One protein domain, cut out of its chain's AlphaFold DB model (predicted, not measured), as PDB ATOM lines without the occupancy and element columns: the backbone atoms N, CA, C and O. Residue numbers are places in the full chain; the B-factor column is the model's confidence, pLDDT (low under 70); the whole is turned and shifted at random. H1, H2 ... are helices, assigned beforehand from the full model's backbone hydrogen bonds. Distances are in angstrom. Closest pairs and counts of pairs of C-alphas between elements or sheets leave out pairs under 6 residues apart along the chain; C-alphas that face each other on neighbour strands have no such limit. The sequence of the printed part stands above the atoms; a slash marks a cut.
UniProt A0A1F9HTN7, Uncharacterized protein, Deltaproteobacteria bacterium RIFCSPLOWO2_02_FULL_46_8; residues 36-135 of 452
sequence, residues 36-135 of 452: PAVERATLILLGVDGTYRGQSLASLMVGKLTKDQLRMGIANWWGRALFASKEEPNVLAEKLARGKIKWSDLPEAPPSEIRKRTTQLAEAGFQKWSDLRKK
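This is residues 36 to 135 of the 452 residues of an uncharacterized protein of Deltaproteobacteria bacterium RIFCSPLOWO2_02_FULL_46_8 (UniProt A0A1F9HTN7). One long helix, H6, crosses one side of a small cluster of shorter helices, H1, H2, H4 and H5, that pack on each other at crossed angles; its far end, with residues 130 to 135, sticks out as an arm. The short H3 sits out at one end of the cluster, and the long link of residues 98 to 110 runs round the outside to the start of H6. The printed part has 100 residues with six named helices, H1 to H6 in order along the chain, and no named strand; the class is all helix. It is compact, with a radius of gyration of the C-alphas of 13.2 A and spans of 43 by 35 by 26 A.

H6, residues 111 to 133, touches H4, residues 74 to 84, with its residues 111 to 118 alone; the closest C-alphas are those of Gly 79 and Ile 114, 4.5 A apart. They run opposite ways at a steep tilt of 67 degrees, only just short of about perpendicular. With residues 121 to 126 alone, H6 touches H1, residues 36 to 45, about perpendicular at 74 degrees; the closest C-alphas are those of Leu 45 and Gly 125, 5.5 A apart. H1 and H4 are the hubs, touching three helices each. They touch each other, closest at the C-alphas of Glu 39 and Ile 74, 5.7 A, at a steep tilt of 48 degrees, the same way. H1 and H2, residues 57 to 62, form a helical hairpin at a steep tilt of 44 degrees, closest at the C-alphas of Arg 40 and Ala 58, 5.0 A. H2 touches H5, residues 89 to 97, closest at the C-alphas of Met 61 and Ala 97, 4.8 A. H4 and H5 only just touch, with 3 pairs of C-alphas within 8 A. H3, residues 67 to 70, touches no helix; H3 and H4 meet only through their link. In H1, H2, H4 and H5 every O i to N i+4 pair is within hydrogen-bond range, in H6 18 of 19, and H3 is too short for such a pair.

H6 measures 32.4 A from C-alpha 111 at (28.919, -64.271, -7.724) to C-alpha 133 at (48.052, -38.520, -2.972). H4 measures 15.4 A, H1 14.2 A and H5 12.1 A. H1 begins at C-alpha 36 at (25.764, -49.193, 7.923).

The C-alphas of Asp 105 and Lys 135, the two farthest apart, are 43.4 A apart. The printed part has no cut. The links H1 to H2, with a short antiparallel pairing of residues 51 to 52 with 55 to 56, and H5 to H6 are long. The mean pLDDT of the printed part is 91.1; residues 129 to 135 are under 70.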
ATOM      1  N   PRO A  36      26.309 -50.001   9.007       96.81
ATOM      2  CA  PRO A  36      25.764 -49.193   7.923       96.81
ATOM      3  C   PRO A  36      26.751 -48.138   7.406       96.81
ATOM      4  O   PRO A  36      26.793 -47.896   6.206       96.81
ATOM      5  N   ALA A  37      27.588 -47.560   8.271       96.25
ATOM      6  CA  ALA A  37      28.578 -46.557   7.882       96.25
ATOM      7  C   ALA A  37      29.677 -47.133   6.978       96.25
ATOM      8  O   ALA A  37      29.993 -46.561   5.934       96.25
ATOM      9  N   VAL A  38      30.187 -48.322   7.317       97.50
ATOM     10  CA  VAL A  38      31.138 -49.061   6.470       97.50
ATOM     11  C   VAL A  38      30.518 -49.377   5.108       97.50
ATOM     12  O   VAL A  38      31.158 -49.192   4.072       97.50
ATOM     13  N   GLU A  39      29.255 -49.806   5.080       97.94
ATOM     14  CA  GLU A  39      28.555 -50.093   3.827       97.94
ATOM     15  C   GLU A  39      28.326 -48.814   2.991       97.94
ATOM     16  O   GLU A  39      28.566 -48.805   1.782       97.94
ATOM     17  N   ARG A  40      27.952 -47.687   3.610       96.75
ATOM     18  CA  ARG A  40      27.802 -46.400   2.906       96.75
ATOM     19  C   ARG A  40      29.130 -45.917   2.322       96.75
ATOM     20  O   ARG A  40      29.175 -45.564   1.144       96.75
ATOM     21  N   ALA A  41      30.215 -45.974   3.092       95.44
ATOM     22  CA  ALA A  41      31.556 -45.650   2.604       95.44
ATOM     23  C   ALA A  41      32.006 -46.581   1.468       95.44
ATOM     24  O   ALA A  41      32.613 -46.134   0.496       95.44
ATOM     25  N   THR A  42      31.639 -47.863   1.537       96.69
ATOM     26  CA  THR A  42      31.902 -48.833   0.466       96.69
ATOM     27  C   THR A  42      31.191 -48.441  -0.830       96.69
ATOM     28  O   THR A  42      31.823 -48.448  -1.880       96.69
ATOM     29  N   LEU A  43      29.915 -48.037  -0.790       96.06
ATOM     30  CA  LEU A  43      29.213 -47.541  -1.984       96.06
ATOM     31  C   LEU A  43      29.885 -46.302  -2.588       96.06
ATOM     32  O   LEU A  43      30.048 -46.243  -3.808       96.06
ATOM     33  N   ILE A  44      30.305 -45.349  -1.750       93.75
ATOM     34  CA  ILE A  44      31.014 -44.137  -2.195       93.75
ATOM     35  C   ILE A  44      32.303 -44.519  -2.936       93.75
ATOM     36  O   ILE A  44      32.567 -44.033  -4.035       93.75
ATOM     37  N   LEU A  45      33.078 -45.458  -2.384       93.19
ATOM     38  CA  LEU A  45      34.312 -45.961  -2.999       93.19
ATOM     39  C   LEU A  45      34.069 -46.791  -4.268       93.19
ATOM     40  O   LEU A  45      34.957 -46.880  -5.112       93.19
ATOM     41  N   LEU A  46      32.867 -47.344  -4.440       94.62
ATOM     42  CA  LEU A  46      32.411 -48.004  -5.669       94.62
ATOM     43  C   LEU A  46      31.819 -47.029  -6.701       94.62
ATOM     44  O   LEU A  46      31.270 -47.474  -7.713       94.62
ATOM     45  N   GLY A  47      31.936 -45.721  -6.465       91.69
ATOM     46  CA  GLY A  47      31.562 -44.673  -7.412       91.69
ATOM     47  C   GLY A  47      30.138 -44.143  -7.265       91.69
ATOM     48  O   GLY A  47      29.695 -43.417  -8.147       91.69
ATOM     49  N   VAL A  48      29.421 -44.478  -6.188       93.44
ATOM     50  CA  VAL A  48      28.118 -43.865  -5.892       93.44
ATOM     51  C   VAL A  48      28.339 -42.491  -5.263       93.44
ATOM     52  O   VAL A  48      28.629 -42.393  -4.071       93.44
ATOM     53  N   ASP A  49      28.180 -41.433  -6.056       88.94
ATOM     54  CA  ASP A  49      28.251 -40.041  -5.596       88.94
ATOM     55  C   ASP A  49      26.899 -39.333  -5.761       88.94
ATOM     56  O   ASP A  49      26.056 -39.720  -6.569       88.94
ATOM     57  N   GLY A  50      26.697 -38.277  -4.981       89.62
ATOM     58  CA  GLY A  50      25.527 -37.417  -5.048       89.62
ATOM     59  C   GLY A  50      24.564 -37.577  -3.879       89.62
ATOM     60  O   GLY A  50      24.759 -38.340  -2.922       89.62
ATOM     61  N   THR A  51      23.487 -36.812  -3.969       90.94
ATOM     62  CA  THR A  51      22.535 -36.594  -2.886       90.94
ATOM     63  C   THR A  51      21.105 -36.552  -3.405       90.94
ATOM     64  O   THR A  51      20.819 -36.269  -4.569       90.94
ATOM     65  N   TYR A  52      20.159 -36.829  -2.515       89.88
ATOM     66  CA  TYR A  52      18.746 -36.618  -2.764       89.88
ATOM     67  C   TYR A  52      18.073 -36.138  -1.481       89.88
ATOM     68  O   TYR A  52      18.182 -36.774  -0.436       89.88
ATOM     69  N   ARG A  53      17.384 -34.990  -1.564       85.44
ATOM     70  CA  ARG A  53      16.745 -34.323  -0.413       85.44
ATOM     71  C   ARG A  53      17.710 -34.095   0.766       85.44
ATOM     72  O   ARG A  53      17.328 -34.249   1.918       85.44
ATOM     73  N   GLY A  54      18.961 -33.738   0.466       78.69
ATOM     74  CA  GLY A  54      19.991 -33.443   1.467       78.69
ATOM     75  C   GLY A  54      20.707 -34.659   2.069       78.69
ATOM     76  O   GLY A  54      21.665 -34.466   2.809       78.69
ATOM     77  N   GLN A  55      20.303 -35.889   1.732       84.31
ATOM     78  CA  GLN A  55      20.975 -37.125   2.160       84.31
ATOM     79  C   GLN A  55      21.837 -37.701   1.035       84.31
ATOM     80  O   GLN A  55      21.493 -37.540  -0.135       84.31
ATOM     81  N   SER A  56      22.929 -38.404   1.357       90.56
ATOM     82  CA  SER A  56      23.727 -39.092   0.334       90.56
ATOM     83  C   SER A  56      22.942 -40.234  -0.313       90.56
ATOM     84  O   SER A  56      22.170 -40.930   0.356       90.56
ATOM     85  N   LEU A  57      23.168 -40.469  -1.612       94.31
ATOM     86  CA  LEU A  57      22.582 -41.627  -2.298       94.31
ATOM     87  C   LEU A  57      22.973 -42.934  -1.596       94.31
ATOM     88  O   LEU A  57      22.121 -43.798  -1.407       94.31
ATOM     89  N   ALA A  58      24.223 -43.036  -1.129       94.75
ATOM     90  CA  ALA A  58      24.705 -44.175  -0.357       94.75
ATOM     91  C   ALA A  58      23.864 -44.428   0.909       94.75
ATOM     92  O   ALA A  58      23.490 -45.572   1.164       94.75
ATOM     93  N   SER A  59      23.507 -43.380   1.664       93.62
ATOM     94  CA  SER A  59      22.663 -43.520   2.859       93.62
ATOM     95  C   SER A  59      21.264 -44.013   2.530       93.62
ATOM     96  O   SER A  59      20.808 -45.013   3.084       93.62
ATOM     97  N   LEU A  60      20.629 -43.409   1.527       94.38
ATOM     98  CA  LEU A  60      19.304 -43.825   1.067       94.38
ATOM     99  C   LEU A  60      19.289 -45.261   0.525       94.38
ATOM    100  O   LEU A  60      18.298 -45.971   0.682       94.38
ATOM    101  N   MET A  61      20.366 -45.689  -0.131       96.25
ATOM    102  CA  MET A  61      20.515 -47.039  -0.671       96.25
ATOM    103  C   MET A  61      20.684 -48.086   0.432       96.25
ATOM    104  O   MET A  61      19.987 -49.104   0.404       96.25
ATOM    105  N   VAL A  62      21.567 -47.831   1.403       96.19
ATOM    106  CA  VAL A  62      21.802 -48.725   2.550       96.19
ATOM    107  C   VAL A  62      20.570 -48.794   3.449       96.19
ATOM    108  O   VAL A  62      20.165 -49.889   3.827       96.19
ATOM    109  N   GLY A  63      19.900 -47.664   3.702       94.38
ATOM    110  CA  GLY A  63      18.678 -47.603   4.512       94.38
ATOM    111  C   GLY A  63      17.476 -48.361   3.928       94.38
ATOM    112  O   GLY A  63      16.474 -48.550   4.612       94.38
ATOM    113  N   LYS A  64      17.556 -48.822   2.671       95.44
ATOM    114  CA  LYS A  64      16.542 -49.685   2.032       95.44
ATOM    115  C   LYS A  64      16.811 -51.182   2.193       95.44
ATOM    116  O   LYS A  64      16.029 -51.977   1.671       95.44
ATOM    117  N   LEU A  65      17.899 -51.568   2.853       95.44
ATOM    118  CA  LEU A  65      18.224 -52.960   3.145       95.44
ATOM    119  C   LEU A  65      18.060 -53.241   4.633       95.44
ATOM    120  O   LEU A  65      18.376 -52.414   5.486       95.44
ATOM    121  N   THR A  66      17.586 -54.441   4.950       95.44
ATOM    122  CA  THR A  66      17.556 -54.912   6.331       95.44
ATOM    123  C   THR A  66      18.954 -55.301   6.796       95.44
ATOM    124  O   THR A  66      19.846 -55.615   6.003       95.44
ATOM    125  N   LYS A  67      19.124 -55.372   8.117       94.38
ATOM    126  CA  LYS A  67      20.339 -55.881   8.751       94.38
ATOM    127  C   LYS A  67      20.758 -57.244   8.196       94.38
ATOM    128  O   LYS A  67      21.930 -57.437   7.895       94.38
ATOM    129  N   ASP A  68      19.807 -58.159   8.011       94.88
ATOM    130  CA  ASP A  68      20.080 -59.498   7.483       94.88
ATOM    131  C   ASP A  68      20.560 -59.473   6.032       94.88
ATOM    132  O   ASP A  68      21.493 -60.195   5.683       94.88
ATOM    133  N   GLN A  69      19.997 -58.592   5.202       96.31
ATOM    134  CA  GLN A  69      20.465 -58.399   3.830       96.31
ATOM    135  C   GLN A  69      21.887 -57.819   3.793       96.31
ATOM    136  O   GLN A  69      22.708 -58.243   2.973       96.31
ATOM    137  N   LEU A  70      22.210 -56.892   4.700       97.38
ATOM    138  CA  LEU A  70      23.542 -56.291   4.804       97.38
ATOM    139  C   LEU A  70      24.616 -57.272   5.290       97.38
ATOM    140  O   LEU A  70      25.794 -57.054   5.017       97.38
ATOM    141  N   ARG A  71      24.259 -58.416   5.892       97.81
ATOM    142  CA  ARG A  71      25.233 -59.477   6.230       97.81
ATOM    143  C   ARG A  71      25.945 -60.046   5.003       97.81
ATOM    144  O   ARG A  71      27.003 -60.660   5.152       97.81
ATOM    145  N   MET A  72      25.395 -59.867   3.802       96.81
ATOM    146  CA  MET A  72      26.068 -60.195   2.540       96.81
ATOM    147  C   MET A  72      26.989 -59.072   2.040       96.81
ATOM    148  O   MET A  72      27.777 -59.305   1.132       96.81
ATOM    149  N   GLY A  73      26.938 -57.878   2.623       97.31
ATOM    150  CA  GLY A  73      27.672 -56.700   2.172       97.31
ATOM    151  C   GLY A  73      26.966 -55.991   1.019       97.31
ATOM    152  O   GLY A  73      26.426 -56.615   0.099       97.31
ATOM    153  N   ILE A  74      26.976 -54.663   1.051       97.75
ATOM    154  CA  ILE A  74      26.314 -53.813   0.060       97.75
ATOM    155  C   ILE A  74      26.896 -53.988  -1.340       97.75
ATOM    156  O   ILE A  74      26.179 -53.842  -2.325       97.75
ATOM    157  N   ALA A  75      28.176 -54.356  -1.447       97.44
ATOM    158  CA  ALA A  75      28.830 -54.563  -2.731       97.44
ATOM    159  C   ALA A  75      28.178 -55.713  -3.515       97.44
ATOM    160  O   ALA A  75      28.034 -55.610  -4.729       97.44
ATOM    161  N   ASN A  76      27.708 -56.771  -2.842       96.94
ATOM    162  CA  ASN A  76      26.960 -57.840  -3.512       96.94
ATOM    163  C   ASN A  76      25.647 -57.315  -4.111       96.94
ATOM    164  O   ASN A  76      25.323 -57.616  -5.259       96.94
ATOM    165  N   TRP A  77      24.909 -56.494  -3.362       97.38
ATOM    166  CA  TRP A  77      23.667 -55.877  -3.836       97.38
ATOM    167  C   TRP A  77      23.921 -54.904  -4.987       97.38
ATOM    168  O   TRP A  77      23.232 -54.952  -6.006       97.38
ATOM    169  N   TRP A  78      24.958 -54.077  -4.866       97.31
ATOM    170  CA  TRP A  78      25.342 -53.131  -5.904       97.31
ATOM    171  C   TRP A  78      25.779 -53.828  -7.194       97.31
ATOM    172  O   TRP A  78      25.293 -53.496  -8.274       97.31
ATOM    173  N   GLY A  79      26.615 -54.863  -7.089       96.38
ATOM    174  CA  GLY A  79      27.026 -55.681  -8.229       96.38
ATOM    175  C   GLY A  79      25.852 -56.367  -8.931       96.38
ATOM    176  O   GLY A  79      25.812 -56.385 -10.160       96.38
ATOM    177  N   ARG A  80      24.855 -56.864  -8.181       95.50
ATOM    178  CA  ARG A  80      23.609 -57.404  -8.759       95.50
ATOM    179  C   ARG A  80      22.834 -56.353  -9.544       95.50
ATOM    180  O   ARG A  80      22.387 -56.636 -10.652       95.50
ATOM    181  N   ALA A  81      22.692 -55.147  -8.997       96.31
ATOM    182  CA  ALA A  81      21.997 -54.061  -9.683       96.31
ATOM    183  C   ALA A  81      22.703 -53.674 -10.989       96.31
ATOM    184  O   ALA A  81      22.055 -53.530 -12.023       96.31
ATOM    185  N   LEU A  82      24.033 -53.561 -10.945       95.56
ATOM    186  CA  LEU A  82      24.862 -53.269 -12.113       95.56
ATOM    187  C   LEU A  82      24.791 -54.366 -13.178       95.56
ATOM    188  O   LEU A  82      24.852 -54.061 -14.360       95.56
ATOM    189  N   PHE A  83      24.669 -55.631 -12.776       94.62
ATOM    190  CA  PHE A  83      24.508 -56.745 -13.711       94.62
ATOM    191  C   PHE A  83      23.125 -56.741 -14.379       94.62
ATOM    192  O   PHE A  83      23.004 -57.002 -15.573       94.62
ATOM    193  N   ALA A  84      22.078 -56.434 -13.611       92.56
ATOM    194  CA  ALA A  84      20.698 -56.428 -14.087       92.56
ATOM    195  C   ALA A  84      20.360 -55.237 -15.000       92.56
ATOM    196  O   ALA A  84      19.394 -55.295 -15.761       92.56
ATOM    197  N   SER A  85      21.119 -54.146 -14.900       90.56
ATOM    198  CA  SER A  85      20.830 -52.878 -15.565       90.56
ATOM    199  C   SER A  85      21.834 -52.565 -16.673       90.56
ATOM    200  O   SER A  85      23.022 -52.842 -16.558       90.56
ATOM    201  N   LYS A  86      21.359 -51.918 -17.743       88.00
ATOM    202  CA  LYS A  86      22.214 -51.328 -18.793       88.00
ATOM    203  C   LYS A  86      22.503 -49.842 -18.552       88.00
ATOM    204  O   LYS A  86      23.078 -49.180 -19.413       88.00
ATOM    205  N   GLU A  87      22.038 -49.302 -17.432       90.50
ATOM    206  CA  GLU A  87      22.164 -47.886 -17.106       90.50
ATOM    207  C   GLU A  87      23.556 -47.537 -16.587       90.50
ATOM    208  O   GLU A  87      24.286 -48.380 -16.064       90.50
ATOM    209  N   GLU A  88      23.908 -46.260 -16.709       91.00
ATOM    210  CA  GLU A  88      25.114 -45.719 -16.091       91.00
ATOM    211  C   GLU A  88      25.000 -45.799 -14.546       91.00
ATOM    212  O   GLU A  88      23.909 -45.580 -14.003       91.00
ATOM    213  N   PRO A  89      26.091 -46.144 -13.828       91.75
ATOM    214  CA  PRO A  89      26.107 -46.310 -12.373       91.75
ATOM    215  C   PRO A  89      25.416 -45.214 -11.547       91.75
ATOM    216  O   PRO A  89      24.620 -45.545 -10.670       91.75
ATOM    217  N   ASN A  90      25.654 -43.928 -11.805       90.19
ATOM    218  CA  ASN A  90      25.036 -42.854 -11.019       90.19
ATOM    219  C   ASN A  90      23.529 -42.755 -11.274       90.19
ATOM    220  O   ASN A  90      22.750 -42.587 -10.334       90.19
ATOM    221  N   VAL A  91      23.089 -42.943 -12.523       93.75
ATOM    222  CA  VAL A  91      21.653 -42.981 -12.860       93.75
ATOM    223  C   VAL A  91      20.956 -44.139 -12.138       93.75
ATOM    224  O   VAL A  91      19.872 -43.966 -11.569       93.75
ATOM    225  N   LEU A  92      21.590 -45.312 -12.113       95.25
ATOM    226  CA  LEU A  92      21.074 -46.480 -11.406       95.25
ATOM    227  C   LEU A  92      21.017 -46.249  -9.888       95.25
ATOM    228  O   LEU A  92      20.009 -46.575  -9.252       95.25
ATOM    229  N   ALA A  93      22.063 -45.648  -9.313       95.69
ATOM    230  CA  ALA A  93      22.114 -45.294  -7.898       95.69
ATOM    231  C   ALA A  93      20.985 -44.324  -7.519       95.69
ATOM    232  O   ALA A  93      20.274 -44.563  -6.541       95.69
ATOM    233  N   GLU A  94      20.730 -43.289  -8.330       95.56
ATOM    234  CA  GLU A  94      19.598 -42.380  -8.123       95.56
ATOM    235  C   GLU A  94      18.253 -43.117  -8.124       95.56
ATOM    236  O   GLU A  94      17.379 -42.825  -7.300       95.56
ATOM    237  N   LYS A  95      18.050 -44.074  -9.038       95.75
ATOM    238  CA  LYS A  95      16.798 -44.844  -9.112       95.75
ATOM    239  C   LYS A  95      16.594 -45.739  -7.897       95.75
ATOM    240  O   LYS A  95      15.477 -45.779  -7.377       95.75
ATOM    241  N   LEU A  96      17.644 -46.410  -7.422       95.62
ATOM    242  CA  LEU A  96      17.602 -47.221  -6.200       95.62
ATOM    243  C   LEU A  96      17.358 -46.351  -4.964       95.62
ATOM    244  O   LEU A  96      16.442 -46.628  -4.189       95.62
ATOM    245  N   ALA A  97      18.092 -45.245  -4.820       95.00
ATOM    246  CA  ALA A  97      17.934 -44.299  -3.716       95.00
ATOM    247  C   ALA A  97      16.514 -43.708  -3.656       95.00
ATOM    248  O   ALA A  97      15.907 -43.623  -2.588       95.00
ATOM    249  N   ARG A  98      15.928 -43.373  -4.814       94.88
ATOM    250  CA  ARG A  98      14.546 -42.870  -4.920       94.88
ATOM    251  C   ARG A  98      13.480 -43.967  -4.824       94.88
ATOM    252  O   ARG A  98      12.296 -43.647  -4.802       94.88
ATOM    253  N   GLY A  99      13.868 -45.243  -4.763       93.31
ATOM    254  CA  GLY A  99      12.944 -46.381  -4.694       93.31
ATOM    255  C   GLY A  99      12.183 -46.660  -5.993       93.31
ATOM    256  O   GLY A  99      11.156 -47.332  -5.955       93.31
ATOM    257  N   LYS A 100      12.668 -46.154  -7.135       93.94
ATOM    258  CA  LYS A 100      12.136 -46.491  -8.468       93.94
ATOM    259  C   LYS A 100      12.485 -47.924  -8.875       93.94
ATOM    260  O   LYS A 100      11.771 -48.519  -9.671       93.94
ATOM    261  N   ILE A 101      13.582 -48.447  -8.332       92.94
ATOM    262  CA  ILE A 101      13.997 -49.849  -8.409       92.94
ATOM    263  C   ILE A 101      14.132 -50.339  -6.969       92.94
ATOM    264  O   ILE A 101      14.678 -49.622  -6.125       92.94
ATOM    265  N   LYS A 102      13.627 -51.537  -6.671       93.12
ATOM    266  CA  LYS A 102      13.789 -52.170  -5.358       93.12
ATOM    267  C   LYS A 102      14.855 -53.252  -5.428       93.12
ATOM    268  O   LYS A 102      14.937 -53.984  -6.409       93.12
ATOM    269  N   TRP A 103      15.614 -53.406  -4.345       92.69
ATOM    270  CA  TRP A 103      16.609 -54.473  -4.209       92.69
ATOM    271  C   TRP A 103      16.011 -55.879  -4.372       92.69
ATOM    272  O   TRP A 103      16.681 -56.768  -4.891       92.69
ATOM    273  N   SER A 104      14.755 -56.067  -3.952       89.62
ATOM    274  CA  SER A 104      14.006 -57.327  -4.052       89.62
ATOM    275  C   SER A 104      13.705 -57.759  -5.482       89.62
ATOM    276  O   SER A 104      13.552 -58.948  -5.729       89.62
ATOM    277  N   ASP A 105      13.620 -56.803  -6.405       89.69
ATOM    278  CA  ASP A 105      13.127 -57.041  -7.763       89.69
ATOM    279  C   ASP A 105      14.288 -57.328  -8.733       89.69
ATOM    280  O   ASP A 105      14.078 -57.605  -9.913       89.69
ATOM    281  N   LEU A 106      15.532 -57.245  -8.245       91.56
ATOM    282  CA  LEU A 106      16.725 -57.484  -9.042       91.56
ATOM    283  C   LEU A 106      16.939 -58.989  -9.252       91.56
ATOM    284  O   LEU A 106      16.978 -59.734  -8.264       91.56
ATOM    285  N   PRO A 107      17.172 -59.443 -10.497       92.44
ATOM    286  CA  PRO A 107      17.475 -60.840 -10.768       92.44
ATOM    287  C   PRO A 107      18.737 -61.295 -10.025       92.44
ATOM    288  O   PRO A 107      19.572 -60.500  -9.570       92.44
ATOM    289  N   GLU A 108      18.868 -62.609  -9.877       90.94
ATOM    290  CA  GLU A 108      20.120 -63.194  -9.418       90.94
ATOM    291  C   GLU A 108      21.226 -62.951 -10.450       90.94
ATOM    292  O   GLU A 108      20.986 -62.908 -11.657       90.94
ATOM    293  N   ALA A 109      22.449 -62.779  -9.958       93.06
ATOM    294  CA  ALA A 109      23.631 -62.614 -10.787       93.06
ATOM    295  C   ALA A 109      24.731 -63.564 -10.294       93.06
ATOM    296  O   ALA A 109      24.844 -63.778  -9.081       93.06
ATOM    297  N   PRO A 110      25.563 -64.122 -11.194       95.44
ATOM    298  CA  PRO A 110      26.663 -64.991 -10.795       95.44
ATOM    299  C   PRO A 110      27.623 -64.276  -9.825       95.44
ATOM    300  O   PRO A 110      28.079 -63.169 -10.133       95.44
ATOM    301  N   PRO A 111      28.006 -64.893  -8.687       94.69
ATOM    302  CA  PRO A 111      28.919 -64.271  -7.724       94.69
ATOM    303  C   PRO A 111      30.261 -63.835  -8.327       94.69
ATOM    304  O   PRO A 111      30.827 -62.830  -7.902       94.69
ATOM    305  N   SER A 112      30.765 -64.561  -9.330       95.69
ATOM    306  CA  SER A 112      31.995 -64.217 -10.055       95.69
ATOM    307  C   SER A 112      31.885 -62.882 -10.795       95.69
ATOM    308  O   SER A 112      32.798 -62.063 -10.701       95.69
ATOM    309  N   GLU A 113      30.762 -62.632 -11.471       95.44
ATOM    310  CA  GLU A 113      30.523 -61.392 -12.218       95.44
ATOM    311  C   GLU A 113      30.329 -60.201 -11.276       95.44
ATOM    312  O   GLU A 113      30.926 -59.142 -11.488       95.44
ATOM    313  N   ILE A 114      29.584 -60.389 -10.178       95.81
ATOM    314  CA  ILE A 114      29.423 -59.368  -9.130       95.81
ATOM    315  C   ILE A 114      30.795 -58.972  -8.569       95.81
ATOM    316  O   ILE A 114      31.131 -57.784  -8.522       95.81
ATOM    317  N   ARG A 115      31.607 -59.954  -8.156       95.62
ATOM    318  CA  ARG A 115      32.931 -59.699  -7.572       95.62
ATOM    319  C   ARG A 115      33.849 -59.008  -8.569       95.62
ATOM    320  O   ARG A 115      34.407 -57.972  -8.236       95.62
ATOM    321  N   LYS A 116      33.932 -59.508  -9.804       95.31
ATOM    322  CA  LYS A 116      34.735 -58.898 -10.871       95.31
ATOM    323  C   LYS A 116      34.354 -57.436 -11.096       95.31
ATOM    324  O   LYS A 116      35.222 -56.567 -11.074       95.31
ATOM    325  N   ARG A 117      33.059 -57.148 -11.273       94.88
ATOM    326  CA  ARG A 117      32.592 -55.787 -11.564       94.88
ATOM    327  C   ARG A 117      32.824 -54.831 -10.398       94.88
ATOM    328  O   ARG A 117      33.251 -53.700 -10.611       94.88
ATOM    329  N   THR A 118      32.552 -55.272  -9.174       96.00
ATOM    330  CA  THR A 118      32.731 -54.436  -7.978       96.00
ATOM    331  C   THR A 118      34.202 -54.234  -7.621       96.00
ATOM    332  O   THR A 118      34.558 -53.139  -7.205       96.00
ATOM    333  N   THR A 119      35.076 -55.216  -7.859       95.75
ATOM    334  CA  THR A 119      36.532 -55.033  -7.760       95.75
ATOM    335  C   THR A 119      37.029 -53.989  -8.752       95.75
ATOM    336  O   THR A 119      37.720 -53.070  -8.333       95.75
ATOM    337  N   GLN A 120      36.613 -54.050 -10.021       94.25
ATOM    338  CA  GLN A 120      36.995 -53.038 -11.019       94.25
ATOM    339  C   GLN A 120      36.573 -51.621 -10.609       94.25
ATOM    340  O   GLN A 120      37.330 -50.670 -10.786       94.25
ATOM    341  N   LEU A 121      35.364 -51.469 -10.055       93.62
ATOM    342  CA  LEU A 121      34.895 -50.178  -9.546       93.62
ATOM    343  C   LEU A 121      35.698 -49.718  -8.328       93.62
ATOM    344  O   LEU A 121      36.040 -48.542  -8.252       93.62
ATOM    345  N   ALA A 122      36.027 -50.629  -7.409       93.44
ATOM    346  CA  ALA A 122      36.860 -50.313  -6.257       93.44
ATOM    347  C   ALA A 122      38.260 -49.867  -6.704       93.44
ATOM    348  O   ALA A 122      38.715 -48.812  -6.287       93.44
ATOM    349  N   GLU A 123      38.912 -50.599  -7.607       92.00
ATOM    350  CA  GLU A 123      40.222 -50.240  -8.165       92.00
ATOM    351  C   GLU A 123      40.193 -48.874  -8.866       92.00
ATOM    352  O   GLU A 123      41.048 -48.027  -8.606       92.00
ATOM    353  N   ALA A 124      39.177 -48.615  -9.697       89.12
ATOM    354  CA  ALA A 124      38.996 -47.322 -10.360       89.12
ATOM    355  C   ALA A 124      38.778 -46.182  -9.351       89.12
ATOM    356  O   ALA A 124      39.363 -45.103  -9.492       89.12
ATOM    357  N   GLY A 125      37.979 -46.433  -8.309       83.50
ATOM    358  CA  GLY A 125      37.822 -45.535  -7.175       83.50
ATOM    359  C   GLY A 125      39.179 -45.242  -6.543       83.50
ATOM    360  O   GLY A 125      39.619 -44.096  -6.538       83.50
ATOM    361  N   PHE A 126      39.890 -46.270  -6.081       82.50
ATOM    362  CA  PHE A 126      41.202 -46.144  -5.441       82.50
ATOM    363  C   PHE A 126      42.223 -45.399  -6.289       82.50
ATOM    364  O   PHE A 126      42.993 -44.624  -5.726       82.50
ATOM    365  N   GLN A 127      42.223 -45.588  -7.609       79.62
ATOM    366  CA  GLN A 127      43.112 -44.863  -8.510       79.62
ATOM    367  C   GLN A 127      42.818 -43.357  -8.493       79.62
ATOM    368  O   GLN A 127      43.741 -42.566  -8.293       79.62
ATOM    369  N   LYS A 128      41.539 -42.957  -8.579       76.81
ATOM    370  CA  LYS A 128      41.112 -41.549  -8.448       76.81
ATOM    371  C   LYS A 128      41.646 -40.928  -7.153       76.81
ATOM    372  O   LYS A 128      42.185 -39.823  -7.170       76.81
ATOM    373  N   TRP A 129      41.544 -41.653  -6.040       68.88
ATOM    374  CA  TRP A 129      42.040 -41.196  -4.738       68.88
ATOM    375  C   TRP A 129      43.571 -41.304  -4.604       68.88
ATOM    376  O   TRP A 129      44.183 -40.547  -3.858       68.88
ATOM    377  N   SER A 130      44.219 -42.221  -5.328       66.06
ATOM    378  CA  SER A 130      45.679 -42.359  -5.385       66.06
ATOM    379  C   SER A 130      46.342 -41.183  -6.089       66.06
ATOM    380  O   SER A 130      47.418 -40.749  -5.683       66.06
ATOM    381  N   ASP A 131      45.710 -40.654  -7.131       67.38
ATOM    382  CA  ASP A 131      46.235 -39.505  -7.862       67.38
ATOM    383  C   ASP A 131      46.102 -38.199  -7.064       67.38
ATOM    384  O   ASP A 131      46.926 -37.298  -7.232       67.38
ATOM    385  N   LEU A 132      45.154 -38.125  -6.116       62.50
ATOM    386  CA  LEU A 132      45.128 -37.068  -5.098       62.50
ATOM    387  C   LEU A 132      46.374 -37.131  -4.194       62.50
ATOM    388  O   LEU A 132      46.972 -36.092  -3.923       62.50
ATOM    389  N   ARG A 133      46.854 -38.336  -3.828       59.25
ATOM    390  CA  ARG A 133      48.052 -38.520  -2.972       59.25
ATOM    391  C   ARG A 133      49.317 -37.907  -3.568       59.25
ATOM    392  O   ARG A 133      50.158 -37.403  -2.836       59.25
ATOM    393  N   LYS A 134      49.478 -37.982  -4.894       59.06
ATOM    394  CA  LYS A 134      50.698 -37.533  -5.593       59.06
ATOM    395  C   LYS A 134      50.829 -36.013  -5.665       59.06
ATOM    396  O   LYS A 134      51.913 -35.517  -5.952       59.06
ATOM    397  N   LYS A 135      49.743 -35.269  -5.448       53.91
ATOM    398  CA  LYS A 135      49.707 -33.815  -5.652       53.91
ATOM    399  C   LYS A 135      50.096 -33.001  -4.413       53.91
ATOM    400  O   LYS A 135      50.004 -31.780  -4.457       53.91
TER     401      LYS A 135